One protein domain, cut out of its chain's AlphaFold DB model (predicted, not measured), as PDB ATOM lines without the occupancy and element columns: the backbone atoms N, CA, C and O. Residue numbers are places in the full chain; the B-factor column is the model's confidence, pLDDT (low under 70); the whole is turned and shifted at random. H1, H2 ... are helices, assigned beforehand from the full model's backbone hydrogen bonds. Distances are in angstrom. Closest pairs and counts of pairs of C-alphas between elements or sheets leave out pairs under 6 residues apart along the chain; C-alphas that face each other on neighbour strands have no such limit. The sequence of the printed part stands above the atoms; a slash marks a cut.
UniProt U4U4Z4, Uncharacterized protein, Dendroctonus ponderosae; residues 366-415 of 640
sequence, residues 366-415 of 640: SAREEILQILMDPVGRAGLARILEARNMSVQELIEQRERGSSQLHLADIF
ATOM      1  N   SER A 366     -35.326  12.386   5.119       86.44
ATOM      2  CA  SER A 366     -35.391  13.252   6.287       86.44
ATOM      3  C   SER A 366     -34.004  13.750   6.680       86.44
ATOM      4  O   SER A 366     -33.025  13.002   6.689       86.44
ATOM      5  N   ALA A 367     -33.931  15.014   7.103       88.31
ATOM      6  CA  ALA A 367     -32.709  15.607   7.638       88.31
ATOM      7  C   ALA A 367     -32.136  14.813   8.824       88.31
ATOM      8  O   ALA A 367     -30.920  14.792   9.018       88.31
ATOM      9  N   ARG A 368     -33.009  14.134   9.576       92.50
ATOM     10  CA  ARG A 368     -32.646  13.218  10.656       92.50
ATOM     11  C   ARG A 368     -31.878  11.996  10.156       92.50
ATOM     12  O   ARG A 368     -30.927  11.583  10.809       92.50
ATOM     13  N   GLU A 369     -32.285  11.428   9.025       92.44
ATOM     14  CA  GLU A 369     -31.662  10.242   8.431       92.44
ATOM     15  C   GLU A 369     -30.269  10.568   7.883       92.44
ATOM     16  O   GLU A 369     -29.325   9.830   8.138       92.44
ATOM     17  N   GLU A 370     -30.102  11.733   7.254       91.69
ATOM     18  CA  GLU A 370     -28.789  12.193   6.787       91.69
ATOM     19  C   GLU A 370     -27.820  12.458   7.949       91.69
ATOM     20  O   GLU A 370     -26.663  12.045   7.909       91.69
ATOM     21  N   ILE A 371     -28.288  13.105   9.024       93.38
ATOM     22  CA  ILE A 371     -27.463  13.341  10.218       93.38
ATOM     23  C   ILE A 371     -27.118  12.012  10.903       93.38
ATOM     24  O   ILE A 371     -25.991  11.839  11.364       93.38
ATOM     25  N   LEU A 372     -28.052  11.056  10.940       93.56
ATOM     26  CA  LEU A 372     -27.781   9.708  11.439       93.56
ATOM     27  C   LEU A 372     -26.759   8.973  10.572       93.56
ATOM     28  O   LEU A 372     -25.878   8.326  11.128       93.56
ATOM     29  N   GLN A 373     -26.815   9.117   9.249       93.44
ATOM     30  CA  GLN A 373     -25.835   8.534   8.337       93.44
ATOM     31  C   GLN A 373     -24.434   9.116   8.573       93.44
ATOM     32  O   GLN A 373     -23.476   8.362   8.709       93.44
ATOM     33  N   ILE A 374     -24.318  10.437   8.759       93.94
ATOM     34  CA  ILE A 374     -23.049  11.091   9.136       93.94
ATOM     35  C   ILE A 374     -22.560  10.606  10.508       93.94
ATOM     36  O   ILE A 374     -21.357  10.469  10.731       93.94
ATOM     37  N   LEU A 375     -23.481  10.336  11.438       94.25
ATOM     38  CA  LEU A 375     -23.149   9.747  12.731       94.25
ATOM     39  C   LEU A 375     -22.731   8.277  12.618       94.25
ATOM     40  O   LEU A 375     -22.038   7.810  13.519       94.25
ATOM     41  N   MET A 376     -23.107   7.536  11.572       94.31
ATOM     42  CA  MET A 376     -22.610   6.170  11.357       94.31
ATOM     43  C   MET A 376     -21.131   6.162  10.964       94.31
ATOM     44  O   MET A 376     -20.398   5.285  11.423       94.31
ATOM     45  N   ASP A 377     -20.671   7.173  10.225       96.69
ATOM     46  CA  ASP A 377     -19.262   7.318   9.866       96.69
ATOM     47  C   ASP A 377     -18.433   7.822  11.063       96.69
ATOM     48  O   ASP A 377     -18.731   8.877  11.631       96.69
ATOM     49  N   PRO A 378     -17.345   7.138  11.467       95.06
ATOM     50  CA  PRO A 378     -16.562   7.531  12.644       95.06
ATOM     51  C   PRO A 378     -15.873   8.893  12.467       95.06
ATOM     52  O   PRO A 378     -15.773   9.671  13.418       95.06
ATOM     53  N   VAL A 379     -15.441   9.208  11.242       96.56
ATOM     54  CA  VAL A 379     -14.820  10.496  10.895       96.56
ATOM     55  C   VAL A 379     -15.868  11.612  10.879       96.56
ATOM     56  O   VAL A 379     -15.654  12.675  11.467       96.56
ATOM     57  N   GLY A 380     -17.036  11.347  10.278       95.94
ATOM     58  CA  GLY A 380     -18.173  12.270  10.248       95.94
ATOM     59  C   GLY A 380     -18.695  12.589  11.647       95.94
ATOM     60  O   GLY A 380     -18.892  13.756  11.987       95.94
ATOM     61  N   ARG A 381     -18.804  11.570  12.507       96.94
ATOM     62  CA  ARG A 381     -19.194  11.698  13.915       96.94
ATOM     63  C   ARG A 381     -18.260  12.621  14.698       96.94
ATOM     64  O   ARG A 381     -18.749  13.488  15.419       96.94
ATOM     65  N   ALA A 382     -16.943  12.469  14.556       97.25
ATOM     66  CA  ALA A 382     -15.971  13.321  15.246       97.25
ATOM     67  C   ALA A 382     -16.036  14.783  14.768       97.25
ATOM     68  O   ALA A 382     -15.987  15.709  15.580       97.25
ATOM     69  N   GLY A 383     -16.198  14.995  13.456       97.38
ATOM     70  CA  GLY A 383     -16.367  16.328  12.876       97.38
ATOM     71  C   GLY A 383     -17.656  17.009  13.342       97.38
ATOM     72  O   GLY A 383     -17.624  18.153  13.795       97.38
ATOM     73  N   LEU A 384     -18.777  16.287  13.298       96.69
ATOM     74  CA  LEU A 384     -20.076  16.785  13.744       96.69
ATOM     75  C   LEU A 384     -20.060  17.095  15.246       96.69
ATOM     76  O   LEU A 384     -20.511  18.167  15.639       96.69
ATOM     77  N   ALA A 385     -19.472  16.226  16.074       96.88
ATOM     78  CA  ALA A 385     -19.316  16.469  17.509       96.88
ATOM     79  C   ALA A 385     -18.507  17.744  17.797       96.88
ATOM     80  O   ALA A 385     -18.948  18.574  18.587       96.88
ATOM     81  N   ARG A 386     -17.384  17.958  17.094       97.56
ATOM     82  CA  ARG A 386     -16.572  19.181  17.226       97.56
ATOM     83  C   ARG A 386     -17.355  20.439  16.836       97.56
ATOM     84  O   ARG A 386     -17.216  21.474  17.480       97.56
ATOM     85  N   ILE A 387     -18.172  20.368  15.783       96.62
ATOM     86  CA  ILE A 387     -19.007  21.497  15.340       96.62
ATOM     87  C   ILE A 387     -20.114  21.792  16.357       96.62
ATOM     88  O   ILE A 387     -20.360  22.958  16.663       96.62
ATOM     89  N   LEU A 388     -20.773  20.754  16.875       97.00
ATOM     90  CA  LEU A 388     -21.809  20.888  17.897       97.00
ATOM     91  C   LEU A 388     -21.250  21.468  19.196       97.00
ATOM     92  O   LEU A 388     -21.853  22.375  19.759       97.00
ATOM     93  N   GLU A 389     -20.069  21.018  19.620       97.19
ATOM     94  CA  GLU A 389     -19.362  21.560  20.781       97.19
ATOM     95  C   GLU A 389     -18.978  23.030  20.567       97.19
ATOM     96  O   GLU A 389     -19.296  23.880  21.398       97.19
ATOM     97  N   ALA A 390     -18.395  23.368  19.411       97.50
ATOM     98  CA  ALA A 390     -18.024  24.744  19.078       97.50
ATOM     99  C   ALA A 390     -19.229  25.700  19.019       97.50
ATOM    100  O   ALA A 390     -19.081  26.898  19.258       97.50
ATOM    101  N   ARG A 391     -20.418  25.184  18.686       95.62
ATOM    102  CA  ARG A 391     -21.672  25.951  18.641       95.62
ATOM    103  C   ARG A 391     -22.521  25.811  19.906       95.62
ATOM    104  O   ARG A 391     -23.581  26.425  19.955       95.62
ATOM    105  N   ASN A 392     -22.066  25.040  20.899       96.81
ATOM    106  CA  ASN A 392     -22.824  24.666  22.094       96.81
ATOM    107  C   ASN A 392     -24.264  24.215  21.767       96.81
ATOM    108  O   ASN A 392     -25.225  24.647  22.398       96.81
ATOM    109  N   MET A 393     -24.400  23.396  20.720       96.62
ATOM    110  CA  MET A 393     -25.672  22.967  20.139       96.62
ATOM    111  C   MET A 393     -25.837  21.458  20.306       96.62
ATOM    112  O   MET A 393     -24.877  20.701  20.171       96.62
ATOM    113  N   SER A 394     -27.057  20.997  20.576       96.94
ATOM    114  CA  SER A 394     -27.338  19.555  20.627       96.94
ATOM    115  C   SER A 394     -27.589  18.976  19.228       96.94
ATOM    116  O   SER A 394     -28.018  19.684  18.317       96.94
ATOM    117  N   VAL A 395     -27.381  17.664  19.044       96.00
ATOM    118  CA  VAL A 395     -27.739  16.968  17.787       96.00
ATOM    119  C   VAL A 395     -29.220  17.192  17.450       96.00
ATOM    120  O   VAL A 395     -29.565  17.389  16.290       96.00
ATOM    121  N   GLN A 396     -30.085  17.212  18.469       95.06
ATOM    122  CA  GLN A 396     -31.521  17.432  18.307       95.06
ATOM    123  C   GLN A 396     -31.835  18.841  17.792       95.06
ATOM    124  O   GLN A 396     -32.663  19.002  16.902       95.06
ATOM    125  N   GLU A 397     -31.144  19.851  18.314       94.12
ATOM    126  CA  GLU A 397     -31.292  21.236  17.871       94.12
ATOM    127  C   GLU A 397     -30.754  21.433  16.446       94.12
ATOM    128  O   GLU A 397     -31.347  22.166  15.659       94.12
ATOM    129  N   LEU A 398     -29.690  20.716  16.067       94.75
ATOM    130  CA  LEU A 398     -29.194  20.699  14.690       94.75
ATOM    131  C   LEU A 398     -30.204  20.059  13.725       94.75
ATOM    132  O   LEU A 398     -30.421  20.593  12.636       94.75
ATOM    133  N   ILE A 399     -30.827  18.942  14.118       93.88
ATOM    134  CA  ILE A 399     -31.906  18.306  13.346       93.88
ATOM    135  C   ILE A 399     -33.057  19.299  13.177       93.88
ATOM    136  O   ILE A 399     -33.469  19.559  12.052       93.88
ATOM    137  N   GLU A 400     -33.501  19.931  14.261       90.94
ATOM    138  CA  GLU A 400     -34.607  20.889  14.235       90.94
ATOM    139  C   GLU A 400     -34.285  22.131  13.385       90.94
ATOM    140  O   GLU A 400     -35.119  22.593  12.607       90.94
ATOM    141  N   GLN A 401     -33.063  22.668  13.463       90.81
ATOM    142  CA  GLN A 401     -32.623  23.777  12.609       90.81
ATOM    143  C   GLN A 401     -32.569  23.385  11.136       90.81
ATOM    144  O   GLN A 401     -32.895  24.200  10.274       90.81
ATOM    145  N   ARG A 402     -32.161  22.153  10.830       89.50
ATOM    146  CA  ARG A 402     -32.093  21.651   9.457       89.50
ATOM    147  C   ARG A 402     -33.478  21.338   8.897       89.50
ATOM    148  O   ARG A 402     -33.725  21.619   7.729       89.50
ATOM    149  N   GLU A 403     -34.388  20.843   9.728       87.25
ATOM    150  CA  GLU A 403     -35.800  20.647   9.390       87.25
ATOM    151  C   GLU A 403     -36.513  21.990   9.177       87.25
ATOM    152  O   GLU A 403     -37.180  22.163   8.160       87.25
ATOM    153  N   ARG A 404     -36.277  22.994  10.036       84.44
ATOM    154  CA  ARG A 404     -36.766  24.377   9.846       84.44
ATOM    155  C   ARG A 404     -36.132  25.074   8.641       84.44
ATOM    156  O   ARG A 404     -36.785  25.850   7.951       84.44
ATOM    157  N   GLY A 405     -34.845  24.829   8.406       82.69
ATOM    158  CA  GLY A 405     -34.072  25.386   7.295       82.69
ATOM    159  C   GLY A 405     -34.347  24.700   5.957       82.69
ATOM    160  O   GLY A 405     -34.007  25.248   4.906       82.69
ATOM    161  N   SER A 406     -34.993  23.532   5.973       75.62
ATOM    162  CA  SER A 406     -35.500  22.882   4.773       75.62
ATOM    163  C   SER A 406     -36.667  23.702   4.241       75.62
ATOM    164  O   SER A 406     -37.805  23.609   4.702       75.62
ATOM    165  N   SER A 407     -36.378  24.532   3.238       59.56
ATOM    166  CA  SER A 407     -37.352  25.442   2.635       59.56
ATOM    167  C   SER A 407     -38.604  24.730   2.125       59.56
ATOM    168  O   SER A 407     -39.628  25.374   1.974       59.56
ATOM    169  N   GLN A 408     -38.555  23.424   1.845       66.75
ATOM    170  CA  GLN A 408     -39.739  22.666   1.436       66.75
ATOM    171  C   GLN A 408     -40.678  22.368   2.606       66.75
ATOM    172  O   GLN A 408     -41.881  22.517   2.430       66.75
ATOM    173  N   LEU A 409     -40.156  22.020   3.786       67.12
ATOM    174  CA  LEU A 409     -40.977  21.753   4.971       67.12
ATOM    175  C   LEU A 409     -41.498  23.060   5.573       67.12
ATOM    176  O   LEU A 409     -42.680  23.165   5.859       67.12
ATOM    177  N   HIS A 410     -40.672  24.110   5.622       64.62
ATOM    178  CA  HIS A 410     -41.130  25.430   6.058       64.62
ATOM    179  C   HIS A 410     -42.189  26.025   5.119       64.62
ATOM    180  O   HIS A 410     -43.173  26.596   5.580       64.62
ATOM    181  N   LEU A 411     -42.027  25.874   3.798       70.06
ATOM    182  CA  LEU A 411     -43.071  26.283   2.861       70.06
ATOM    183  C   LEU A 411     -44.308  25.396   2.997       70.06
ATOM    184  O   LEU A 411     -45.404  25.934   2.970       70.06
ATOM    185  N   ALA A 412     -44.159  24.082   3.176       72.38
ATOM    186  CA  ALA A 412     -45.287  23.192   3.425       72.38
ATOM    187  C   ALA A 412     -46.046  23.594   4.697       72.38
ATOM    188  O   ALA A 412     -47.258  23.715   4.632       72.38
ATOM    189  N   ASP A 413     -45.370  23.923   5.798       67.31
ATOM    190  CA  ASP A 413     -46.006  24.412   7.028       67.31
ATOM    191  C   ASP A 413     -46.700  25.766   6.830       67.31
ATOM    192  O   ASP A 413     -47.821  25.965   7.300       67.31
ATOM    193  N   ILE A 414     -46.080  26.680   6.071       74.25
ATOM    194  CA  ILE A 414     -46.695  27.962   5.692       74.25
ATOM    195  C   ILE A 414     -47.938  27.737   4.815       74.25
ATOM    196  O   ILE A 414     -48.940  28.431   4.976       74.25
ATOM    197  N   PHE A 415     -47.893  26.786   3.879       73.19
ATOM    198  CA  PHE A 415     -49.002  26.492   2.967       73.19
ATOM    199  C   PHE A 415     -50.084  25.611   3.605       73.19
ATOM    200  O   PHE A 415     -51.242  25.689   3.192       73.19
TER     201      PHE A 415
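What this domain is: This is residues 366 to 415 of the 640 residues of an uncharacterized protein of Dendroctonus ponderosae (UniProt U4U4Z4). A loose bracket of three helices has H2 across one end, with H1 and H3 reaching from its two ends toward the same side. H4 goes on past H3 as an arm whose residues 407 to 412 stick out. The 50 printed residues, all helix in class, hold H1, H2, H3 and H4 in chain order and no named strand. The whole is loose, radius of gyration of the C-alphas 12.2 A, spanning 38 by 21 by 12 A.

Where its parts are: H2, residues 378 to 390, is 18.4 A long, from C-alpha 378 at (-16.562, 7.531, 12.644). H1 is residues 367 to 376, H3 395 to 405, and H4 407 to 415, ending at (-49.002, 26.492, 2.967).

How they stand to each other: H2, with residues 380 to 384 alone, touches H1 only at the corner; C-alphas 375 and 381 are closest, 4.6 A. H2 and H3 are close but not clearly touching, C-alphas 388 and 395 closest at 7.1 A. H1 touches H3, C-alphas 368 and 399 closest at 5.8 A, opposite ways at 38 degrees, only just steep. H3 and H4 only just touch, only at the corner, with 3 pairs of C-alphas within 8 A; C-alphas 404 and 410 are closest, 5.9 A. H4 is apart from H1 and H2. In each helix every O i to N i+4 pair is within hydrogen-bond range.

The domain as a whole: The printed part has no cut, and its links are tight. Residues 407 to 410 and 413 have pLDDT under 70.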